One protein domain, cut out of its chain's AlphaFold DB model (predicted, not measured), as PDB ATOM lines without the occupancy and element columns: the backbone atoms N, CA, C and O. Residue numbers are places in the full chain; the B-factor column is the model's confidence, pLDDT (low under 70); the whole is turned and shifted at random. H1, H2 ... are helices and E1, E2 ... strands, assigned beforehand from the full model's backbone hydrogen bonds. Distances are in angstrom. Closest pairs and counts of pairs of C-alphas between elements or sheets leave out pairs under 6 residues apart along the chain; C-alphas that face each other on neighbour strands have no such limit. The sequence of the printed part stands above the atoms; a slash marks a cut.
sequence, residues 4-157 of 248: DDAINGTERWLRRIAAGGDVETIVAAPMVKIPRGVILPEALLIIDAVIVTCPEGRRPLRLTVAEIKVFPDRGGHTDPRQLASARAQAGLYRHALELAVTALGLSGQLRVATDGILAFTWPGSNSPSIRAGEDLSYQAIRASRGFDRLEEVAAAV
ATOM      1  N   ASP A   4      86.943  98.434  53.152       86.69
ATOM      2  CA  ASP A   4      87.505  99.387  54.112       86.69
ATOM      3  C   ASP A   4      87.406 100.835  53.622       86.69
ATOM      4  O   ASP A   4      87.078 101.732  54.398       86.69
ATOM      5  N   ASP A   5      87.640 101.086  52.328       90.81
ATOM      6  CA  ASP A   5      87.491 102.426  51.747       90.81
ATOM      7  C   ASP A   5      86.056 102.951  51.906       90.81
ATOM      8  O   ASP A   5      85.861 104.139  52.180       90.81
ATOM      9  N   ALA A   6      85.053 102.078  51.745       91.25
ATOM     10  CA  ALA A   6      83.638 102.433  51.851       91.25
ATOM     11  C   ALA A   6      83.219 102.723  53.303       91.25
ATOM     12  O   ALA A   6      82.543 103.726  53.564       91.25
ATOM     13  N   ILE A   7      83.677 101.904  54.257       90.88
ATOM     14  CA  ILE A   7      83.466 102.131  55.697       90.88
ATOM     15  C   ILE A   7      84.115 103.456  56.108       90.88
ATOM     16  O   ILE A   7      83.447 104.355  56.623       90.88
ATOM     17  N   ASN A   8      85.398 103.634  55.781       93.69
ATOM     18  CA  ASN A   8      86.147 104.855  56.080       93.69
ATOM     19  C   ASN A   8      85.555 106.088  55.382       93.69
ATOM     20  O   ASN A   8      85.643 107.207  55.891       93.69
ATOM     21  N   GLY A   9      84.967 105.921  54.195       95.38
ATOM     22  CA  GLY A   9      84.203 106.961  53.508       95.38
ATOM     23  C   GLY A   9      83.004 107.423  54.335       95.38
ATOM     24  O   GLY A   9      82.855 108.620  54.586       95.38
ATOM     25  N   THR A  10      82.210 106.472  54.827       95.81
ATOM     26  CA  THR A  10      81.027 106.737  55.655       95.81
ATOM     27  C   THR A  10      81.404 107.363  57.000       95.81
ATOM     28  O   THR A  10      80.803 108.357  57.405       95.81
ATOM     29  N   GLU A  11      82.445 106.867  57.675       95.50
ATOM     30  CA  GLU A  11      82.912 107.449  58.939       95.50
ATOM     31  C   GLU A  11      83.424 108.883  58.772       95.50
ATOM     32  O   GLU A  11      83.078 109.769  59.560       95.50
ATOM     33  N   ARG A  12      84.228 109.145  57.730       96.38
ATOM     34  CA  ARG A  12      84.700 110.503  57.417       96.38
ATOM     35  C   ARG A  12      83.539 111.437  57.122       96.38
ATOM     36  O   ARG A  12      83.544 112.571  57.598       96.38
ATOM     37  N   TRP A  13      82.549 110.963  56.371       96.88
ATOM     38  CA  TRP A  13      81.332 111.710  56.095       96.88
ATOM     39  C   TRP A  13      80.593 112.081  57.388       96.88
ATOM     40  O   TRP A  13      80.386 113.270  57.634       96.88
ATOM     41  N   LEU A  14      80.302 111.106  58.259       96.69
ATOM     42  CA  LEU A  14      79.635 111.333  59.549       96.69
ATOM     43  C   LEU A  14      80.401 112.343  60.418       96.69
ATOM     44  O   LEU A  14      79.811 113.293  60.937       96.69
ATOM     45  N   ARG A  15      81.727 112.190  60.540       97.31
ATOM     46  CA  ARG A  15      82.578 113.120  61.303       97.31
ATOM     47  C   ARG A  15      82.558 114.531  60.712       97.31
ATOM     48  O   ARG A  15      82.477 115.501  61.463       97.31
ATOM     49  N   ARG A  16      82.590 114.662  59.382       96.31
ATOM     50  CA  ARG A  16      82.557 115.961  58.691       96.31
ATOM     51  C   ARG A  16      81.247 116.709  58.946       96.31
ATOM     52  O   ARG A  16      81.289 117.872  59.352       96.31
ATOM     53  N   ILE A  17      80.095 116.060  58.770       95.62
ATOM     54  CA  ILE A  17      78.791 116.709  58.998       95.62
ATOM     55  C   ILE A  17      78.557 117.004  60.493       95.62
ATOM     56  O   ILE A  17      77.980 118.036  60.865       95.62
ATOM     57  N   ALA A  18      79.092 116.164  61.386       94.69
ATOM     58  CA  ALA A  18      79.098 116.423  62.823       94.69
ATOM     59  C   ALA A  18      79.955 117.646  63.196       94.69
ATOM     60  O   ALA A  18      79.553 118.426  64.057       94.69
ATOM     61  N   ALA A  19      81.083 117.860  62.511       94.25
ATOM     62  CA  ALA A  19      81.957 119.021  62.700       94.25
ATOM     63  C   ALA A  19      81.430 120.314  62.044       94.25
ATOM     64  O   ALA A  19      81.890 121.400  62.381       94.25
ATOM     65  N   GLY A  20      80.439 120.224  61.150       90.62
ATOM     66  CA  GLY A  20      79.824 121.391  60.499       90.62
ATOM     67  C   GLY A  20      80.381 121.718  59.128       90.62
ATOM     68  O   GLY A  20      80.209 122.841  58.670       90.62
ATOM     69  N   GLY A  21      81.020 120.744  58.482       88.56
ATOM     70  CA  GLY A  21      81.267 120.825  57.049       88.56
ATOM     71  C   GLY A  21      79.978 120.703  56.233       88.56
ATOM     72  O   GLY A  21      78.891 120.502  56.782       88.56
ATOM     73  N   ASP A  22      80.130 120.789  54.912       88.50
ATOM     74  CA  ASP A  22      79.022 120.683  53.962       88.50
ATOM     75  C   ASP A  22      78.216 119.394  54.159       88.50
ATOM     76  O   ASP A  22      78.771 118.330  54.448       88.50
ATOM     77  N   VAL A  23      76.898 119.502  53.994       89.19
ATOM     78  CA  VAL A  23      75.953 118.411  54.223       89.19
ATOM     79  C   VAL A  23      75.286 118.032  52.912       89.19
ATOM     80  O   VAL A  23      74.615 118.847  52.282       89.19
ATOM     81  N   GLU A  24      75.422 116.770  52.531       93.06
ATOM     82  CA  GLU A  24      74.620 116.164  51.480       93.06
ATOM     83  C   GLU A  24      73.227 115.833  52.023       93.06
ATOM     84  O   GLU A  24      73.090 115.150  53.037       93.06
ATOM     85  N   THR A  25      72.178 116.281  51.331       92.88
ATOM     86  CA  THR A  25      70.791 115.988  51.728       92.88
ATOM     87  C   THR A  25      70.464 114.501  51.611       92.88
ATOM     88  O   THR A  25      69.659 113.991  52.383       92.88
ATOM     89  N   ILE A  26      71.068 113.803  50.646       95.38
ATOM     90  CA  ILE A  26      70.856 112.377  50.393       95.38
ATOM     91  C   ILE A  26      72.213 111.725  50.167       95.38
ATOM     92  O   ILE A  26      72.984 112.169  49.317       95.38
ATOM     93  N   VAL A  27      72.474 110.647  50.897       96.88
ATOM     94  CA  VAL A  27      73.656 109.802  50.732       96.88
ATOM     95  C   VAL A  27      73.193 108.391  50.431       96.88
ATOM     96  O   VAL A  27      72.468 107.798  51.223       96.88
ATOM     97  N   ALA A  28      73.585 107.867  49.276       96.06
ATOM     98  CA  ALA A  28      73.256 106.510  48.861       96.06
ATOM     99  C   ALA A  28      74.324 105.526  49.344       96.06
ATOM    100  O   ALA A  28      75.511 105.857  49.352       96.06
ATOM    101  N   ALA A  29      73.896 104.319  49.705       95.12
ATOM    102  CA  ALA A  29      74.774 103.205  50.045       95.12
ATOM    103  C   ALA A  29      75.845 103.474  51.136       95.12
ATOM    104  O   ALA A  29      76.948 102.932  50.999       95.12
ATOM    105  N   PRO A  30      75.614 104.273  52.210       96.56
ATOM    106  CA  PRO A  30      76.606 104.361  53.274       96.56
ATOM    107  C   PRO A  30      76.795 102.985  53.919       96.56
ATOM    108  O   PRO A  30      75.835 102.319  54.318       96.56
ATOM    109  N   MET A  31      78.055 102.570  54.006       95.31
ATOM    110  CA  MET A  31      78.455 101.298  54.588       95.31
ATOM    111  C   MET A  31      78.844 101.518  56.045       95.31
ATOM    112  O   MET A  31      79.742 102.305  56.345       95.31
ATOM    113  N   VAL A  32      78.170 100.816  56.952       91.81
ATOM    114  CA  VAL A  32      78.439 100.873  58.388       91.81
ATOM    115  C   VAL A  32      78.960  99.534  58.887       91.81
ATOM    116  O   VAL A  32      78.538  98.468  58.438       91.81
ATOM    117  N   LYS A  33      79.870  99.614  59.853       87.38
ATOM    118  CA  LYS A  33      80.371  98.472  60.607       87.38
ATOM    119  C   LYS A  33      79.683  98.441  61.967       87.38
ATOM    120  O   LYS A  33      79.691  99.441  62.685       87.38
ATOM    121  N   ILE A  34      79.091  97.305  62.325       80.38
ATOM    122  CA  ILE A  34      78.437  97.117  63.624       80.38
ATOM    123  C   ILE A  34      79.488  96.653  64.650       80.38
ATOM    124  O   ILE A  34      80.095  95.599  64.463       80.38
ATOM    125  N   PRO A  35      79.730  97.416  65.730       63.28
ATOM    126  CA  PRO A  35      80.829  97.158  66.654       63.28
ATOM    127  C   PRO A  35      80.402  96.220  67.799       63.28
ATOM    128  O   PRO A  35      80.190  96.696  68.909       63.28
ATOM    129  N   ARG A  36      80.249  94.907  67.551       60.19
ATOM    130  CA  ARG A  36      80.125  93.836  68.579       60.19
ATOM    131  C   ARG A  36      80.709  92.499  68.079       60.19
ATOM    132  O   ARG A  36      80.881  92.346  66.876       60.19
ATOM    133  N   GLY A  37      81.132  91.606  68.984       54.03
ATOM    134  CA  GLY A  37      82.296  90.724  68.778       54.03
ATOM    135  C   GLY A  37      82.118  89.238  68.382       54.03
ATOM    136  O   GLY A  37      81.031  88.698  68.208       54.03
ATOM    137  N   VAL A  38      83.303  88.608  68.295       47.94
ATOM    138  CA  VAL A  38      83.761  87.191  68.301       47.94
ATOM    139  C   VAL A  38      83.475  86.241  67.115       47.94
ATOM    140  O   VAL A  38      84.436  85.608  66.673       47.94
ATOM    141  N   ILE A  39      82.273  86.121  66.533       43.00
ATOM    142  CA  ILE A  39      82.066  85.217  65.353       43.00
ATOM    143  C   ILE A  39      81.598  85.929  64.083       43.00
ATOM    144  O   ILE A  39      81.751  85.390  62.989       43.00
ATOM    145  N   LEU A  40      81.170  87.181  64.184       46.62
ATOM    146  CA  LEU A  40      81.112  88.067  63.030       46.62
ATOM    147  C   LEU A  40      82.275  89.040  63.191       46.62
ATOM    148  O   LEU A  40      82.150  89.966  63.987       46.62
ATOM    149  N   PRO A  41      83.422  88.833  62.512       45.41
ATOM    150  CA  PRO A  41      84.528  89.772  62.604       45.41
ATOM    151  C   PRO A  41      84.055  91.197  62.323       45.41
ATOM    152  O   PRO A  41      84.503  92.116  62.994       45.41
ATOM    153  N   GLU A  42      83.103  91.387  61.406       58.09
ATOM    154  CA  GLU A  42      82.515  92.682  61.082       58.09
ATOM    155  C   GLU A  42      81.134  92.425  60.460       58.09
ATOM    156  O   GLU A  42      81.045  91.942  59.333       58.09
ATOM    157  N   ALA A  43      80.032  92.699  61.165       70.06
ATOM    158  CA  ALA A  43      78.746  92.770  60.474       70.06
ATOM    159  C   ALA A  43      78.729  94.083  59.681       70.06
ATOM    160  O   ALA A  43      78.585  95.175  60.242       70.06
ATOM    161  N   LEU A  44      78.969  93.954  58.377       84.44
ATOM    162  CA  LEU A  44      78.948  95.042  57.414       84.44
ATOM    163  C   LEU A  44      77.541  95.190  56.864       84.44
ATOM    164  O   LEU A  44      76.936  94.223  56.401       84.44
ATOM    165  N   LEU A  45      77.031  96.411  56.904       90.56
ATOM    166  CA  LEU A  45      75.703  96.721  56.412       90.56
ATOM    167  C   LEU A  45      75.784  97.899  55.456       90.56
ATOM    168  O   LEU A  45      76.359  98.937  55.784       90.56
ATOM    169  N   ILE A  46      75.187  97.736  54.283       95.00
ATOM    170  CA  ILE A  46      74.987  98.818  53.324       95.00
ATOM    171  C   ILE A  46      73.553  99.292  53.508       95.00
ATOM    172  O   ILE A  46      72.622  98.507  53.361       95.00
ATOM    173  N   ILE A  47      73.386 100.559  53.867       96.88
ATOM    174  CA  ILE A  47      72.071 101.193  53.978       96.88
ATOM    175  C   ILE A  47      71.717 101.754  52.604       96.88
ATOM    176  O   ILE A  47      72.535 102.470  52.039       96.88
ATOM    177  N   ASP A  48      70.523 101.501  52.069       97.12
ATOM    178  CA  ASP A  48      70.191 101.936  50.701       97.12
ATOM    179  C   ASP A  48      70.341 103.455  50.520       97.12
ATOM    180  O   ASP A  48      71.007 103.912  49.585       97.12
ATOM    181  N   ALA A  49      69.778 104.247  51.440       97.50
ATOM    182  CA  ALA A  49      70.087 105.669  51.536       97.50
ATOM    183  C   ALA A  49      69.885 106.244  52.946       97.50
ATOM    184  O   ALA A  49      69.118 105.732  53.763       97.50
ATOM    185  N   VAL A  50      70.544 107.371  53.212       98.19
ATOM    186  CA  VAL A  50      70.349 108.206  54.398       98.19
ATOM    187  C   VAL A  50      70.027 109.625  53.952       98.19
ATOM    188  O   VAL A  50      70.773 110.237  53.188       98.19
ATOM    189  N   ILE A  51      68.914 110.157  54.449       97.31
ATOM    190  CA  ILE A  51      68.514 111.547  54.269       97.31
ATOM    191  C   ILE A  51      69.005 112.348  55.470       97.31
ATOM    192  O   ILE A  51      68.707 111.999  56.617       97.31
ATOM    193  N   VAL A  52      69.707 113.447  55.211       96.88
ATOM    194  CA  VAL A  52      70.147 114.390  56.239       96.88
ATOM    195  C   VAL A  52      69.276 115.632  56.192       96.88
ATOM    196  O   VAL A  52      69.130 116.281  55.161       96.88
ATOM    197  N   THR A  53      68.703 115.982  57.337       94.38
ATOM    198  CA  THR A  53      67.932 117.215  57.513       94.38
ATOM    199  C   THR A  53      68.423 117.964  58.744       94.38
ATOM    200  O   THR A  53      68.976 117.375  59.671       94.38
ATOM    201  N   CYS A  54      68.233 119.280  58.757       88.69
ATOM    202  CA  CYS A  54      68.563 120.139  59.889       88.69
ATOM    203  C   CYS A  54      67.266 120.788  60.392       88.69
ATOM    204  O   CYS A  54      66.887 121.853  59.888       88.69
ATOM    205  N   PRO A  55      66.526 120.135  61.308       77.50
ATOM    206  CA  PRO A  55      65.305 120.706  61.859       77.50
ATOM    207  C   PRO A  55      65.620 122.065  62.496       77.50
ATOM    208  O   PRO A  55      66.542 122.176  63.300       77.50
ATOM    209  N   GLU A  56      64.892 123.111  62.101       77.38
ATOM    210  CA  GLU A  56      65.028 124.471  62.656       77.38
ATOM    211  C   GLU A  56      66.427 125.108  62.499       77.38
ATOM    212  O   GLU A  56      66.762 126.067  63.194       77.38
ATOM    213  N   GLY A  57      67.260 124.587  61.588       71.25
ATOM    214  CA  GLY A  57      68.619 125.089  61.365       71.25
ATOM    215  C   GLY A  57      69.572 124.852  62.543       71.25
ATOM    216  O   GLY A  57      70.628 125.485  62.611       71.25
ATOM    217  N   ARG A  58      69.211 123.972  63.485       78.25
ATOM    218  CA  ARG A  58      69.982 123.688  64.700       78.25
ATOM    219  C   ARG A  58      70.414 122.226  64.758       78.25
ATOM    220  O   ARG A  58      69.782 121.336  64.199       78.25
ATOM    221  N   ARG A  59      71.514 121.983  65.473       83.56
ATOM    222  CA  ARG A  59      71.973 120.631  65.815       83.56
ATOM    223  C   ARG A  59      71.061 119.995  66.881       83.56
ATOM    224  O   ARG A  59      70.501 120.735  67.691       83.56
ATOM    225  N   PRO A  60      70.976 118.654  66.944       91.25
ATOM    226  CA  PRO A  60      71.665 117.684  66.085       91.25
ATOM    227  C   PRO A  60      71.055 117.577  64.679       91.25
ATOM    228  O   PRO A  60      69.848 117.729  64.505       91.25
ATOM    229  N   LEU A  61      71.890 117.278  63.675       95.00
ATOM    230  CA  LEU A  61      71.406 116.918  62.338       95.00
ATOM    231  C   LEU A  61      70.588 115.629  62.439       95.00
ATOM    232  O   LEU A  61      70.994 114.684  63.115       95.00
ATOM    233  N   ARG A  62      69.448 115.581  61.756       96.38
ATOM    234  CA  ARG A  62      68.563 114.419  61.724       96.38
ATOM    235  C   ARG A  62      68.928 113.525  60.544       96.38
ATOM    236  O   ARG A  62      68.813 113.949  59.395       96.38
ATOM    237  N   LEU A  63      69.310 112.286  60.839       97.94
ATOM    238  CA  LEU A  63      69.604 111.231  59.869       97.94
ATOM    239  C   LEU A  63      68.400 110.294  59.756       97.94
ATOM    240  O   LEU A  63      67.996 109.697  60.748       97.94
ATOM    241  N   THR A  64      67.826 110.155  58.566       98.25
ATOM    242  CA  THR A  64      66.645 109.310  58.316       98.25
ATOM    243  C   THR A  64      67.020 108.230  57.317       98.25
ATOM    244  O   THR A  64      67.457 108.559  56.218       98.25
ATOM    245  N   VAL A  65      66.878 106.957  57.681       98.38
ATOM    246  CA  VAL A  65      67.183 105.850  56.762       98.38
ATOM    247  C   VAL A  65      66.065 105.681  55.737       98.38
ATOM    248  O   VAL A  65      64.887 105.886  56.050       98.38
ATOM    249  N   ALA A  66      66.438 105.292  54.523       97.75
ATOM    250  CA  ALA A  66      65.512 104.883  53.484       97.75
ATOM    251  C   ALA A  66      65.827 103.470  52.997       97.75
ATOM    252  O   ALA A  66      66.992 103.107  52.867       97.75
ATOM    253  N   GLU A  67      64.771 102.716  52.714       96.94
ATOM    254  CA  GLU A  67      64.798 101.386  52.106       96.94
ATOM    255  C   GLU A  67      64.167 101.473  50.713       96.94
ATOM    256  O   GLU A  67      63.044 101.971  50.572       96.94
ATOM    257  N   ILE A  68      64.875 101.002  49.689       94.38
ATOM    258  CA  ILE A  68      64.466 101.087  48.289       94.38
ATOM    259  C   ILE A  68      64.130  99.687  47.784       94.38
ATOM    260  O   ILE A  68      64.965  98.785  47.724       94.38
ATOM    261  N   LYS A  69      62.887  99.506  47.338       89.56
ATOM    262  CA  LYS A  69      62.409  98.241  46.791       89.56
ATOM    263  C   LYS A  69      61.799  98.402  45.412       89.56
ATOM    264  O   LYS A  69      61.021  99.305  45.142       89.56
ATOM    265  N   VAL A  70      62.123  97.453  44.539       80.69
ATOM    266  CA  VAL A  70      61.704  97.480  43.131       80.69
ATOM    267  C   VAL A  70      60.284  96.960  42.894       80.69
ATOM    268  O   VAL A  70      59.766  97.100  41.785       80.69
ATOM    269  N   PHE A  71      59.625  96.374  43.899       77.69
ATOM    270  CA  PHE A  71      58.241  95.930  43.738       77.69
ATOM    271  C   PHE A  71      57.271  97.128  43.685       77.69
ATOM    272  O   PHE A  71      57.511  98.147  44.337       77.69
ATOM    273  N   PRO A  72      56.196  97.031  42.882       70.19
ATOM    274  CA  PRO A  72      55.290  98.146  42.647       70.19
ATOM    275  C   PRO A  72      54.467  98.493  43.887       70.19
ATOM    276  O   PRO A  72      53.807  97.616  44.449       70.19
ATOM    277  N   ASP A  73      54.420  99.776  44.247       73.25
ATOM    278  CA  ASP A  73      53.432 100.265  45.209       73.25
ATOM    279  C   ASP A  73      52.090 100.469  44.507       73.25
ATOM    280  O   ASP A  73      51.934 101.324  43.634       73.25
ATOM    281  N   ARG A  74      51.102  99.655  44.874       73.12
ATOM    282  CA  ARG A  74      49.773  99.666  44.249       73.12
ATOM    283  C   ARG A  74      48.809 100.598  44.983       73.12
ATOM    284  O   ARG A  74      47.681 100.204  45.269       73.12
ATOM    285  N   GLY A  75      49.266 101.796  45.354       61.50
ATOM    286  CA  GLY A  75      48.425 102.830  45.969       61.50
ATOM    287  C   GLY A  75      47.702 102.368  47.240       61.50
ATOM    288  O   GLY A  75      46.532 102.684  47.426       61.50
ATOM    289  N   GLY A  76      48.372 101.577  48.085       63.28
ATOM    290  CA  GLY A  76      47.778 100.983  49.292       63.28
ATOM    291  C   GLY A  76      47.436  99.490  49.191       63.28
ATOM    292  O   GLY A  76      47.163  98.875  50.217       63.28
ATOM    293  N   HIS A  77      47.534  98.877  48.004       64.88
ATOM    294  CA  HIS A  77      47.404  97.422  47.804       64.88
ATOM    295  C   HIS A  77      48.753  96.682  47.754       64.88
ATOM    296  O   HIS A  77      48.874  95.615  47.148       64.88
ATOM    297  N   THR A  78      49.794  97.269  48.335       72.56
ATOM    298  CA  THR A  78      51.111  96.628  48.432       72.56
ATOM    299  C   THR A  78      51.022  95.453  49.395       72.56
ATOM    300  O   THR A  78      50.410  95.572  50.457       72.56
ATOM    301  N   ASP A  79      51.595  94.310  49.008       79.88
ATOM    302  CA  ASP A  79      51.516  93.076  49.791       79.88
ATOM    303  C   ASP A  79      52.005  93.345  51.229       79.88
ATOM    304  O   ASP A  79      53.148  93.785  51.417       79.88
ATOM    305  N   PRO A  80      51.175  93.088  52.260       83.88
ATOM    306  CA  PRO A  80      51.561  93.281  53.652       83.88
ATOM    307  C   PRO A  80      52.874  92.584  54.026       83.88
ATOM    308  O   PRO A  80      53.625  93.109  54.848       83.88
ATOM    309  N   ARG A  81      53.188  91.437  53.408       83.25
ATOM    310  CA  ARG A  81      54.447  90.709  53.628       83.25
ATOM    311  C   ARG A  81      55.645  91.465  53.055       83.25
ATOM    312  O   ARG A  81      56.682  91.549  53.710       83.25
ATOM    313  N   GLN A  82      55.491  92.066  51.875       84.75
ATOM    314  CA  GLN A  82      56.525  92.892  51.248       84.75
ATOM    315  C   GLN A  82      56.797  94.160  52.067       84.75
ATOM    316  O   GLN A  82      57.954  94.488  52.330       84.75
ATOM    317  N   LEU A  83      55.741  94.819  52.558       88.81
ATOM    318  CA  LEU A  83      55.871  95.966  53.462       88.81
ATOM    319  C   LEU A  83      56.521  95.584  54.796       88.81
ATOM    320  O   LEU A  83      57.377  96.312  55.293       88.81
ATOM    321  N   ALA A  84      56.136  94.450  55.386       90.12
ATOM    322  CA  ALA A  84      56.725  93.974  56.635       90.12
ATOM    323  C   ALA A  84      58.228  93.690  56.487       90.12
ATOM    324  O   ALA A  84      59.002  94.061  57.370       90.12
ATOM    325  N   SER A  85      58.637  93.089  55.366       90.88
ATOM    326  CA  SER A  85      60.047  92.843  55.048       90.88
ATOM    327  C   SER A  85      60.831  94.148  54.865       90.88
ATOM    328  O   SER A  85      61.862  94.334  55.511       90.88
ATOM    329  N   ALA A  86      60.298  95.102  54.092       93.62
ATOM    330  CA  ALA A  86      60.929  96.409  53.894       93.62
ATOM    331  C   ALA A  86      61.089  97.184  55.216       93.62
ATOM    332  O   ALA A  86      62.156  97.719  55.504       93.62
ATOM    333  N   ARG A  87      60.069  97.179  56.086       95.38
ATOM    334  CA  ARG A  87      60.172  97.770  57.434       95.38
ATOM    335  C   ARG A  87      61.225  97.074  58.291       95.38
ATOM    336  O   ARG A  87      61.918  97.743  59.053       95.38
ATOM    337  N   ALA A  88      61.330  95.747  58.212       95.00
ATOM    338  CA  ALA A  88      62.330  94.997  58.965       95.00
ATOM    339  C   ALA A  88      63.757  95.383  58.545       95.00
ATOM    340  O   ALA A  88      64.595  95.608  59.416       95.00
ATOM    341  N   GLN A  89      64.006  95.532  57.240       95.06
ATOM    342  CA  GLN A  89      65.293  95.992  56.706       95.06
ATOM    343  C   GLN A  89      65.580  97.450  57.080       95.06
ATOM    344  O   GLN A  89      66.624  97.735  57.660       95.06
ATOM    345  N   ALA A  90      64.609  98.351  56.917       97.31
ATOM    346  CA  ALA A  90      64.756  99.740  57.346       97.31
ATOM    347  C   ALA A  90      65.033  99.862  58.861       97.31
ATOM    348  O   ALA A  90      65.868 100.659  59.287       97.31
ATOM    349  N   GLY A  91      64.372  99.056  59.698       96.88
ATOM    350  CA  GLY A  91      64.630  99.024  61.141       96.88
ATOM    351  C   GLY A  91      66.025  98.508  61.499       96.88
ATOM    352  O   GLY A  91      66.648  99.039  62.419       96.88
ATOM    353  N   LEU A  92      66.540  97.531  60.745       95.56
ATOM    354  CA  LEU A  92      67.927  97.076  60.843       95.56
ATOM    355  C   LEU A  92      68.904  98.204  60.480       95.56
ATOM    356  O   LEU A  92      69.835  98.464  61.240       95.56
ATOM    357  N   TYR A  93      68.657  98.914  59.374       96.88
ATOM    358  CA  TYR A  93      69.463 100.061  58.937       96.88
ATOM    359  C   TYR A  93      69.496 101.162  59.995       96.88
ATOM    360  O   TYR A  93      70.567 101.660  60.341       96.88
ATOM    361  N   ARG A  94      68.328 101.511  60.553       97.38
ATOM    362  CA  ARG A  94      68.203 102.498  61.632       97.38
ATOM    363  C   ARG A  94      69.071 102.105  62.826       97.38
ATOM    364  O   ARG A  94      69.858 102.923  63.294       97.38
ATOM    365  N   HIS A  95      68.921 100.873  63.312       95.56
ATOM    366  CA  HIS A  95      69.644 100.414  64.494       95.56
ATOM    367  C   HIS A  95      71.160 100.357  64.252       95.56
ATOM    368  O   HIS A  95      71.935 100.834  65.077       95.56
ATOM    369  N   ALA A  96      71.595  99.856  63.096       93.56
ATOM    370  CA  ALA A  96      73.010  99.813  62.743       93.56
ATOM    371  C   ALA A  96      73.632 101.214  62.618       93.56
ATOM    372  O   ALA A  96      74.735 101.443  63.116       93.56
ATOM    373  N   LEU A  97      72.920 102.174  62.014       95.88
ATOM    374  CA  LEU A  97      73.374 103.563  61.935       95.88
ATOM    375  C   LEU A  97      73.466 104.210  63.324       95.88
ATOM    376  O   LEU A  97      74.407 104.952  63.594       95.88
ATOM    377  N   GLU A  98      72.516 103.919  64.215       95.75
ATOM    378  CA  GLU A  98      72.524 104.393  65.604       95.75
ATOM    379  C   GLU A  98      73.730 103.851  66.387       95.75
ATOM    380  O   GLU A  98      74.404 104.615  67.087       95.75
ATOM    381  N   LEU A  99      74.067 102.570  66.205       92.75
ATOM    382  CA  LEU A  99      75.280 101.970  66.764       92.75
ATOM    383  C   LEU A  99      76.548 102.630  66.211       92.75
ATOM    384  O   LEU A  99      77.437 102.971  66.990       92.75
ATOM    385  N   ALA A 100      76.621 102.870  64.899       92.94
ATOM    386  CA  ALA A 100      77.771 103.518  64.267       92.94
ATOM    387  C   ALA A 100      77.965 104.964  64.762       92.94
ATOM    388  O   ALA A 100      79.062 105.341  65.174       92.94
ATOM    389  N   VAL A 101      76.898 105.770  64.800       95.44
ATOM    390  CA  VAL A 101      76.931 107.146  65.332       95.44
ATOM    391  C   VAL A 101      77.384 107.162  66.794       95.44
ATOM    392  O   VAL A 101      78.209 107.999  67.173       95.44
ATOM    393  N   THR A 102      76.887 106.222  67.601       94.38
ATOM    394  CA  THR A 102      77.249 106.096  69.019       94.38
ATOM    395  C   THR A 102      78.712 105.697  69.191       94.38
ATOM    396  O   THR A 102      79.427 106.330  69.965       94.38
ATOM    397  N   ALA A 103      79.189 104.705  68.437       91.50
ATOM    398  CA  ALA A 103      80.573 104.238  68.498       91.50
ATOM    399  C   ALA A 103      81.588 105.309  68.075       91.50
ATOM    400  O   ALA A 103      82.691 105.370  68.612       91.50
ATOM    401  N   LEU A 104      81.203 106.202  67.158       93.56
ATOM    402  CA  LEU A 104      82.020 107.348  66.752       93.56
ATOM    403  C   LEU A 104      81.964 108.527  67.742       93.56
ATOM    404  O   LEU A 104      82.699 109.500  67.553       93.56
ATOM    405  N   GLY A 105      81.107 108.463  68.770       95.81
ATOM    406  CA  GLY A 105      80.912 109.527  69.758       95.81
ATOM    407  C   GLY A 105      80.156 110.748  69.223       95.81
ATOM    408  O   GLY A 105      80.372 111.857  69.705       95.81
ATOM    409  N   LEU A 106      79.297 110.570  68.211       96.19
ATOM    410  CA  LEU A 106      78.659 111.667  67.466       96.19
ATOM    411  C   LEU A 106      77.197 111.934  67.864       96.19
ATOM    412  O   LEU A 106      76.538 112.778  67.253       96.19
ATOM    413  N   SER A 107      76.674 111.255  68.889       94.75
ATOM    414  CA  SER A 107      75.258 111.331  69.294       94.75
ATOM    415  C   SER A 107      74.807 112.722  69.776       94.75
ATOM    416  O   SER A 107      73.612 112.998  69.832       94.75
ATOM    417  N   GLY A 108      75.743 113.620  70.111       93.94
ATOM    418  CA  GLY A 108      75.435 115.018  70.441       93.94
ATOM    419  C   GLY A 108      75.217 115.911  69.213       93.94
ATOM    420  O   GLY A 108      74.569 116.952  69.306       93.94
ATOM    421  N   GLN A 109      75.754 115.524  68.054       95.62
ATOM    422  CA  GLN A 109      75.719 116.311  66.819       95.62
ATOM    423  C   GLN A 109      74.809 115.696  65.760       95.62
ATOM    424  O   GLN A 109      74.325 116.435  64.899       95.62
ATOM    425  N   LEU A 110      74.588 114.381  65.821       96.62
ATOM    426  CA  LEU A 110      73.801 113.595  64.881       96.62
ATOM    427  C   LEU A 110      72.747 112.793  65.644       96.62
ATOM    428  O   LEU A 110      73.056 112.099  66.608       96.62
ATOM    429  N   ARG A 111      71.500 112.865  65.185       96.75
ATOM    430  CA  ARG A 111      70.375 112.107  65.725       96.75
ATOM    431  C   ARG A 111      69.801 111.224  64.631       96.75
ATOM    432  O   ARG A 111      69.294 111.732  63.633       96.75
ATOM    433  N   VAL A 112      69.831 109.914  64.842       97.44
ATOM    434  CA  VAL A 112      69.126 108.968  63.973       97.44
ATOM    435  C   VAL A 112      67.627 109.051  64.269       97.44
ATOM    436  O   VAL A 112      67.201 109.056  65.425       97.44
ATOM    437  N   ALA A 113      66.826 109.208  63.222       97.19
ATOM    438  CA  ALA A 113      65.384 109.332  63.313       97.19
ATOM    439  C   ALA A 113      64.732 108.021  63.766       97.19
ATOM    440  O   ALA A 113      65.213 106.927  63.471       97.19
ATOM    441  N   THR A 114      63.610 108.138  64.477       96.56
ATOM    442  CA  THR A 114      62.813 106.969  64.866       96.56
ATOM    443  C   THR A 114      61.990 106.418  63.705       96.56
ATOM    444  O   THR A 114      61.708 105.220  63.651       96.56
ATOM    445  N   ASP A 115      61.625 107.294  62.778       97.31
ATOM    446  CA  ASP A 115      60.960 106.944  61.537       97.31
ATOM    447  C   ASP A 115      61.959 106.745  60.387       97.31
ATOM    448  O   ASP A 115      63.140 107.095  60.480       97.31
ATOM    449  N   GLY A 116      61.469 106.166  59.298       97.44
ATOM    450  CA  GLY A 116      62.206 106.014  58.054       97.44
ATOM    451  C   GLY A 116      61.354 106.287  56.823       97.44
ATOM    452  O   GLY A 116      60.184 106.683  56.902       97.44
ATOM    453  N   ILE A 117      61.976 106.073  55.668       97.12
ATOM    454  CA  ILE A 117      61.348 106.197  54.357       97.12
ATOM    455  C   ILE A 117      61.370 104.837  53.664       97.12
ATOM    456  O   ILE A 117      62.393 104.161  53.640       97.12
ATOM    457  N   LEU A 118      60.253 104.445  53.062       95.06
ATOM    458  CA  LEU A 118      60.209 103.322  52.131       95.06
ATOM    459  C   LEU A 118      59.945 103.875  50.731       95.06
ATOM    460  O   LEU A 118      58.966 104.597  50.522       95.06
ATOM    461  N   ALA A 119      60.825 103.560  49.786       92.88
ATOM    462  CA  ALA A 119      60.712 103.961  48.394       92.88
ATOM    463  C   ALA A 119      60.411 102.739  47.523       92.88
ATOM    464  O   ALA A 119      61.131 101.743  47.561       92.88
ATOM    465  N   PHE A 120      59.352 102.833  46.726       90.19
ATOM    466  CA  PHE A 120      58.892 101.770  45.836       90.19
ATOM    467  C   PHE A 120      58.843 102.237  44.389       90.19
ATOM    468  O   PHE A 120      58.829 103.436  44.108       90.19
ATOM    469  N   THR A 121      58.727 101.297  43.458       86.75
ATOM    470  CA  THR A 121      58.441 101.620  42.056       86.75
ATOM    471  C   THR A 121      56.994 102.100  41.910       86.75
ATOM    472  O   THR A 121      56.069 101.413  42.352       86.75
ATOM    473  N   TRP A 122      56.764 103.243  41.253       83.12
ATOM    474  CA  TRP A 122      55.418 103.630  40.821       83.12
ATOM    475  C   TRP A 122      55.041 102.865  39.539       83.12
ATOM    476  O   TRP A 122      55.754 102.972  38.536       83.12
ATOM    477  N   PRO A 123      53.926 102.112  39.507       80.62
ATOM    478  CA  PRO A 123      53.531 101.348  38.324       80.62
ATOM    479  C   PRO A 123      53.402 102.217  37.064       80.62
ATOM    480  O   PRO A 123      52.651 103.189  37.043       80.62
ATOM    481  N   GLY A 124      54.117 101.852  35.996       82.00
ATOM    482  CA  GLY A 124      54.057 102.566  34.715       82.00
ATOM    483  C   GLY A 124      54.752 103.934  34.706       82.00
ATOM    484  O   GLY A 124      54.500 104.728  33.804       82.00
ATOM    485  N   SER A 125      55.616 104.222  35.685       81.50
ATOM    486  CA  SER A 125      56.418 105.448  35.744       81.50
ATOM    487  C   SER A 125      57.867 105.147  36.128       81.50
ATOM    488  O   SER A 125      58.149 104.162  36.802       81.50
ATOM    489  N   ASN A 126      58.779 106.044  35.748       79.56
ATOM    490  CA  ASN A 126      60.156 106.079  36.259       79.56
ATOM    491  C   ASN A 126      60.277 106.899  37.561       79.56
ATOM    492  O   ASN A 126      61.382 107.179  38.017       79.56
ATOM    493  N   SER A 127      59.153 107.338  38.134       85.12
ATOM    494  CA  SER A 127      59.114 108.021  39.431       85.12
ATOM    495  C   SER A 127      58.935 107.014  40.572       85.12
ATOM    496  O   SER A 127      58.244 106.011  40.389       85.12
ATOM    497  N   PRO A 128      59.509 107.256  41.758       88.31
ATOM    498  CA  PRO A 128      59.250 106.417  42.919       88.31
ATOM    499  C   PRO A 128      57.905 106.762  43.581       88.31
ATOM    500  O   PRO A 128      57.451 107.905  43.533       88.31
ATOM    501  N   SER A 129      57.304 105.788  44.266       89.44
ATOM    502  CA  SER A 129      56.305 106.029  45.313       89.44
ATOM    503  C   SER A 129      57.012 106.103  46.664       89.44
ATOM    504  O   SER A 129      57.786 105.207  47.002       89.44
ATOM    505  N   ILE A 130      56.770 107.165  47.434       91.12
ATOM    506  CA  ILE A 130      57.466 107.427  48.698       91.12
ATOM    507  C   ILE A 130      56.493 107.319  49.869       91.12
ATOM    508  O   ILE A 130      55.530 108.079  49.967       91.12
ATOM    509  N   ARG A 131      56.795 106.418  50.806       91.94
ATOM    510  CA  ARG A 131      56.157 106.347  52.123       91.94
ATOM    511  C   ARG A 131      57.124 106.889  53.167       91.94
ATOM    512  O   ARG A 131      58.033 106.187  53.597       91.94
ATOM    513  N   ALA A 132      56.956 108.154  53.537       92.69
ATOM    514  CA  ALA A 132      57.743 108.787  54.593       92.69
ATOM    515  C   ALA A 132      57.067 108.628  55.964       92.69
ATOM    516  O   ALA A 132      55.851 108.460  56.042       92.69
ATOM    517  N   GLY A 133      57.850 108.731  57.041       94.31
ATOM    518  CA  GLY A 133      57.319 108.719  58.406       94.31
ATOM    519  C   GLY A 133      56.900 107.330  58.896       94.31
ATOM    520  O   GLY A 133      56.066 107.218  59.790       94.31
ATOM    521  N   GLU A 134      57.446 106.265  58.307       95.06
ATOM    522  CA  GLU A 134      57.193 104.899  58.765       95.06
ATOM    523  C   GLU A 134      57.883 104.698  60.117       95.06
ATOM    524  O   GLU A 134      59.102 104.815  60.197       95.06
ATOM    525  N   ASP A 135      57.129 104.421  61.185       96.50
ATOM    526  CA  ASP A 135      57.712 104.158  62.505       96.50
ATOM    527  C   ASP A 135      58.472 102.826  62.493       96.50
ATOM    528  O   ASP A 135      57.898 101.761  62.256       96.50
ATOM    529  N   LEU A 136      59.776 102.897  62.762       97.50
ATOM    530  CA  LEU A 136      60.685 101.753  62.754       97.50
ATOM    531  C   LEU A 136      61.057 101.283  64.163       97.50
ATOM    532  O   LEU A 136      61.955 100.456  64.316       97.50
ATOM    533  N   SER A 137      60.425 101.815  65.211       95.50
ATOM    534  CA  SER A 137      60.842 101.579  66.600       95.50
ATOM    535  C   SER A 137      60.772 100.110  66.993       95.50
ATOM    536  O   SER A 137      61.726  99.581  67.565       95.50
ATOM    537  N   TYR A 138      59.701  99.413  66.613       95.88
ATOM    538  CA  TYR A 138      59.588  97.980  66.869       95.88
ATOM    539  C   TYR A 138      60.644  97.169  66.102       95.88
ATOM    540  O   TYR A 138      61.251  96.250  66.652       95.88
ATOM    541  N   GLN A 139      60.895  97.516  64.838       97.19
ATOM    542  CA  GLN A 139      61.859  96.816  63.991       97.19
ATOM    543  C   GLN A 139      63.298  97.049  64.464       97.19
ATOM    544  O   GLN A 139      64.074  96.098  64.481       97.19
ATOM    545  N   ALA A 140      63.630  98.254  64.932       94.56
ATOM    546  CA  ALA A 140      64.925  98.554  65.540       94.56
ATOM    547  C   ALA A 140      65.147  97.763  66.844       94.56
ATOM    548  O   ALA A 140      66.207  97.172  67.031       94.56
ATOM    549  N   ILE A 141      64.128  97.660  67.711       94.75
ATOM    550  CA  ILE A 141      64.191  96.818  68.922       94.75
ATOM    551  C   ILE A 141      64.396  95.346  68.549       94.75
ATOM    552  O   ILE A 141      65.204  94.649  69.164       94.75
ATOM    553  N   ARG A 142      63.673  94.855  67.535       93.62
ATOM    554  CA  ARG A 142      63.837  93.485  67.036       93.62
ATOM    555  C   ARG A 142      65.246  93.252  66.487       93.62
ATOM    556  O   ARG A 142      65.806  92.197  66.762       93.62
ATOM    557  N   ALA A 143      65.806  94.212  65.751       91.31
ATOM    558  CA  ALA A 143      67.172  94.143  65.240       91.31
ATOM    559  C   ALA A 143      68.195  94.065  66.383       91.31
ATOM    560  O   ALA A 143      69.024  93.163  66.373       91.31
ATOM    561  N   SER A 144      68.061  94.915  67.410       90.31
ATOM    562  CA  SER A 144      68.904  94.873  68.616       90.31
ATOM    563  C   SER A 144      68.882  93.500  69.283       90.31
ATOM    564  O   SER A 144      69.929  92.897  69.481       90.31
ATOM    565  N   ARG A 145      67.687  92.958  69.558       90.50
ATOM    566  CA  ARG A 145      67.545  91.617  70.157       90.50
ATOM    567  C   ARG A 145      68.135  90.523  69.271       90.50
ATOM    568  O   ARG A 145      68.683  89.553  69.779       90.50
ATOM    569  N   GLY A 146      67.991  90.662  67.952       86.44
ATOM    570  CA  GLY A 146      68.591  89.753  66.981       86.44
ATOM    571  C   GLY A 146      70.115  89.764  67.059       86.44
ATOM    572  O   GLY A 146      70.718  88.698  67.082       86.44
ATOM    573  N   PHE A 147      70.729  90.946  67.156       83.88
ATOM    574  CA  PHE A 147      72.175  91.086  67.331       83.88
ATOM    575  C   PHE A 147      72.658  90.494  68.651       83.88
ATOM    576  O   PHE A 147      73.589  89.694  68.626       83.88
ATOM    577  N   ASP A 148      71.995  90.802  69.769       84.62
ATOM    578  CA  ASP A 148      72.353  90.230  71.073       84.62
ATOM    579  C   ASP A 148      72.254  88.693  71.039       84.62
ATOM    580  O   ASP A 148      73.155  87.990  71.491       84.62
ATOM    581  N   ARG A 149      71.206  88.142  70.410       84.94
ATOM    582  CA  ARG A 149      71.048  86.688  70.279       84.94
ATOM    583  C   ARG A 149      72.111  86.051  69.385       84.94
ATOM    584  O   ARG A 149      72.567  84.950  69.683       84.94
ATOM    585  N   LEU A 150      72.486  86.706  68.286       79.88
ATOM    586  CA  LEU A 150      73.576  86.241  67.426       79.88
ATOM    587  C   LEU A 150      74.906  86.237  68.183       79.88
ATOM    588  O   LEU A 150      75.673  85.293  68.028       79.88
ATOM    589  N   GLU A 151      75.154  87.242  69.024       77.19
ATOM    590  CA  GLU A 151      76.341  87.327  69.880       77.19
ATOM    591  C   GLU A 151      76.354  86.227  70.957       77.19
ATOM    592  O   GLU A 151      77.374  85.572  71.154       77.19
ATOM    593  N   GLU A 152      75.215  85.945  71.598       79.75
ATOM    594  CA  GLU A 152      75.075  84.821  72.537       79.75
ATOM    595  C   GLU A 152      75.376  83.474  71.870       79.75
ATOM    596  O   GLU A 152      76.131  82.666  72.410       79.75
ATOM    597  N   VAL A 153      74.794  83.229  70.690       77.81
ATOM    598  CA  VAL A 153      75.036  82.001  69.920       77.81
ATOM    599  C   VAL A 153      76.503  81.925  69.507       77.81
ATOM    600  O   VAL A 153      77.133  80.892  69.696       77.81
ATOM    601  N   ALA A 154      77.066  83.027  69.014       71.44
ATOM    602  CA  ALA A 154      78.475  83.129  68.663       71.44
ATOM    603  C   ALA A 154      79.403  82.783  69.837       71.44
ATOM    604  O   ALA A 154      80.358  82.036  69.663       71.44
ATOM    605  N   ALA A 155      79.124  83.301  71.032       71.62
ATOM    606  CA  ALA A 155      79.915  83.014  72.224       71.62
ATOM    607  C   ALA A 155      79.735  81.568  72.725       71.62
ATOM    608  O   ALA A 155      80.676  80.983  73.262       71.62
ATOM    609  N   ALA A 156      78.542  80.990  72.550       70.31
ATOM    610  CA  ALA A 156      78.234  79.609  72.925       70.31
ATOM    611  C   ALA A 156      78.858  78.572  71.977       70.31
ATOM    612  O   ALA A 156      79.115  77.440  72.389       70.31
ATOM    613  N   VAL A 157      79.138  78.951  70.727       66.88
ATOM    614  CA  VAL A 157      79.964  78.166  69.802       66.88
ATOM    615  C   VAL A 157      81.418  78.297  70.270       66.88
ATOM    616  O   VAL A 157      82.176  79.151  69.815       66.88
TER     617      VAL A 157
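Overview. This is residues 4 to 157 of the 248 residues of an uncharacterized protein of Armatimonadetes bacterium (UniProt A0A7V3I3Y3). A strongly twisted sheet of six strands has the long helix H2 lying along it, and the small hairpin E2 and E3 packs on the later part of H2. H1 packs on E2 at one end and only grazes the large sheet at the other, while H3 crosses H2 steeply with its first residues and runs on away from it. The printed part has 154 residues, with three named helices and eight named strands in the order H1 E1 E2 E3 E4 E5 H2 E6 E7 E8 H3; the class is mixed, helices and strands. The large sheet is branched, with parallel and antiparallel pairs. The whole is compact, with a radius of gyration of the C-alphas of 16.2 A and spans of 45 by 44 by 27 A.

Along the chain. In the large sheet, E5 is residues 61 to 72, 31.6 A long, and bends by 55 degrees at residue 69. The others are E1, residues 26 to 28, E4, 49 to 53, E6, 110 to 112, E7, 115 to 121, 20.4 A, and E8, 128 to 135, 19.8 A. E2 is residues 31 to 34 and E3 is 43 to 46. H2 is residues 80 to 103, 34.4 A. H1 is residues 4 to 19, 22.1 A, beginning at C-alpha 4 (87.505, 99.387, 54.112). H3 is residues 137 to 156, 28.7 A, ending at C-alpha 156 (78.234, 79.609, 72.925).

Arrangement. On one side of E5 is antiparallel E4, with N 51 and O 64 2.8 A apart; on the other side are parallel E6, with N 63 and O 111 at 2.8 A, and parallel E7, with N 67 and O 117 at 2.9 A. Edge strand E1 is antiparallel to E4, with N 27 and O 50 at 2.9 A. Edge strand E8 forms a hairpin with E7, with N 118 and O 131 at 2.9 A. H2 is on this sheet at a height of 8.1 A, over E5, E6 and E7, and runs along the strands, at 25 degrees to E5 on the local plane. E5, H2 and E6 form a strand-helix-strand unit, two parallel neighbour strands with a helix between, whose crossover is right-handed. E1 runs on into E2 at 77 degrees. In the hairpin E2 and E3, N 32 and O 45 are 2.9 A apart. The closest C-alphas of E2 and H2, Ile 34 and Ala 96, are 6.1 A apart; those of H1 and E2, Ile 7 and Met 31, 5.2 A. H2 and H3 touch, H3 with residues 137 to 144 alone; the closest C-alphas, Gly 91 and Ala 140, are 4.4 A apart, at a steep tilt of 69 degrees, only just short of perpendicular, the same way. H1 and H3 are apart. In H1, H2 and H3 every O i to N i+4 pair is within hydrogen-bond range.

Size, cuts and confidence. The two C-alphas farthest apart, Gly 124 and Ala 156, are 50.7 A apart. The printed part has no cut, and no link is long. The mean pLDDT of the printed part is 87.8; residues 35 to 42, 75 to 77 and 157 are under 70.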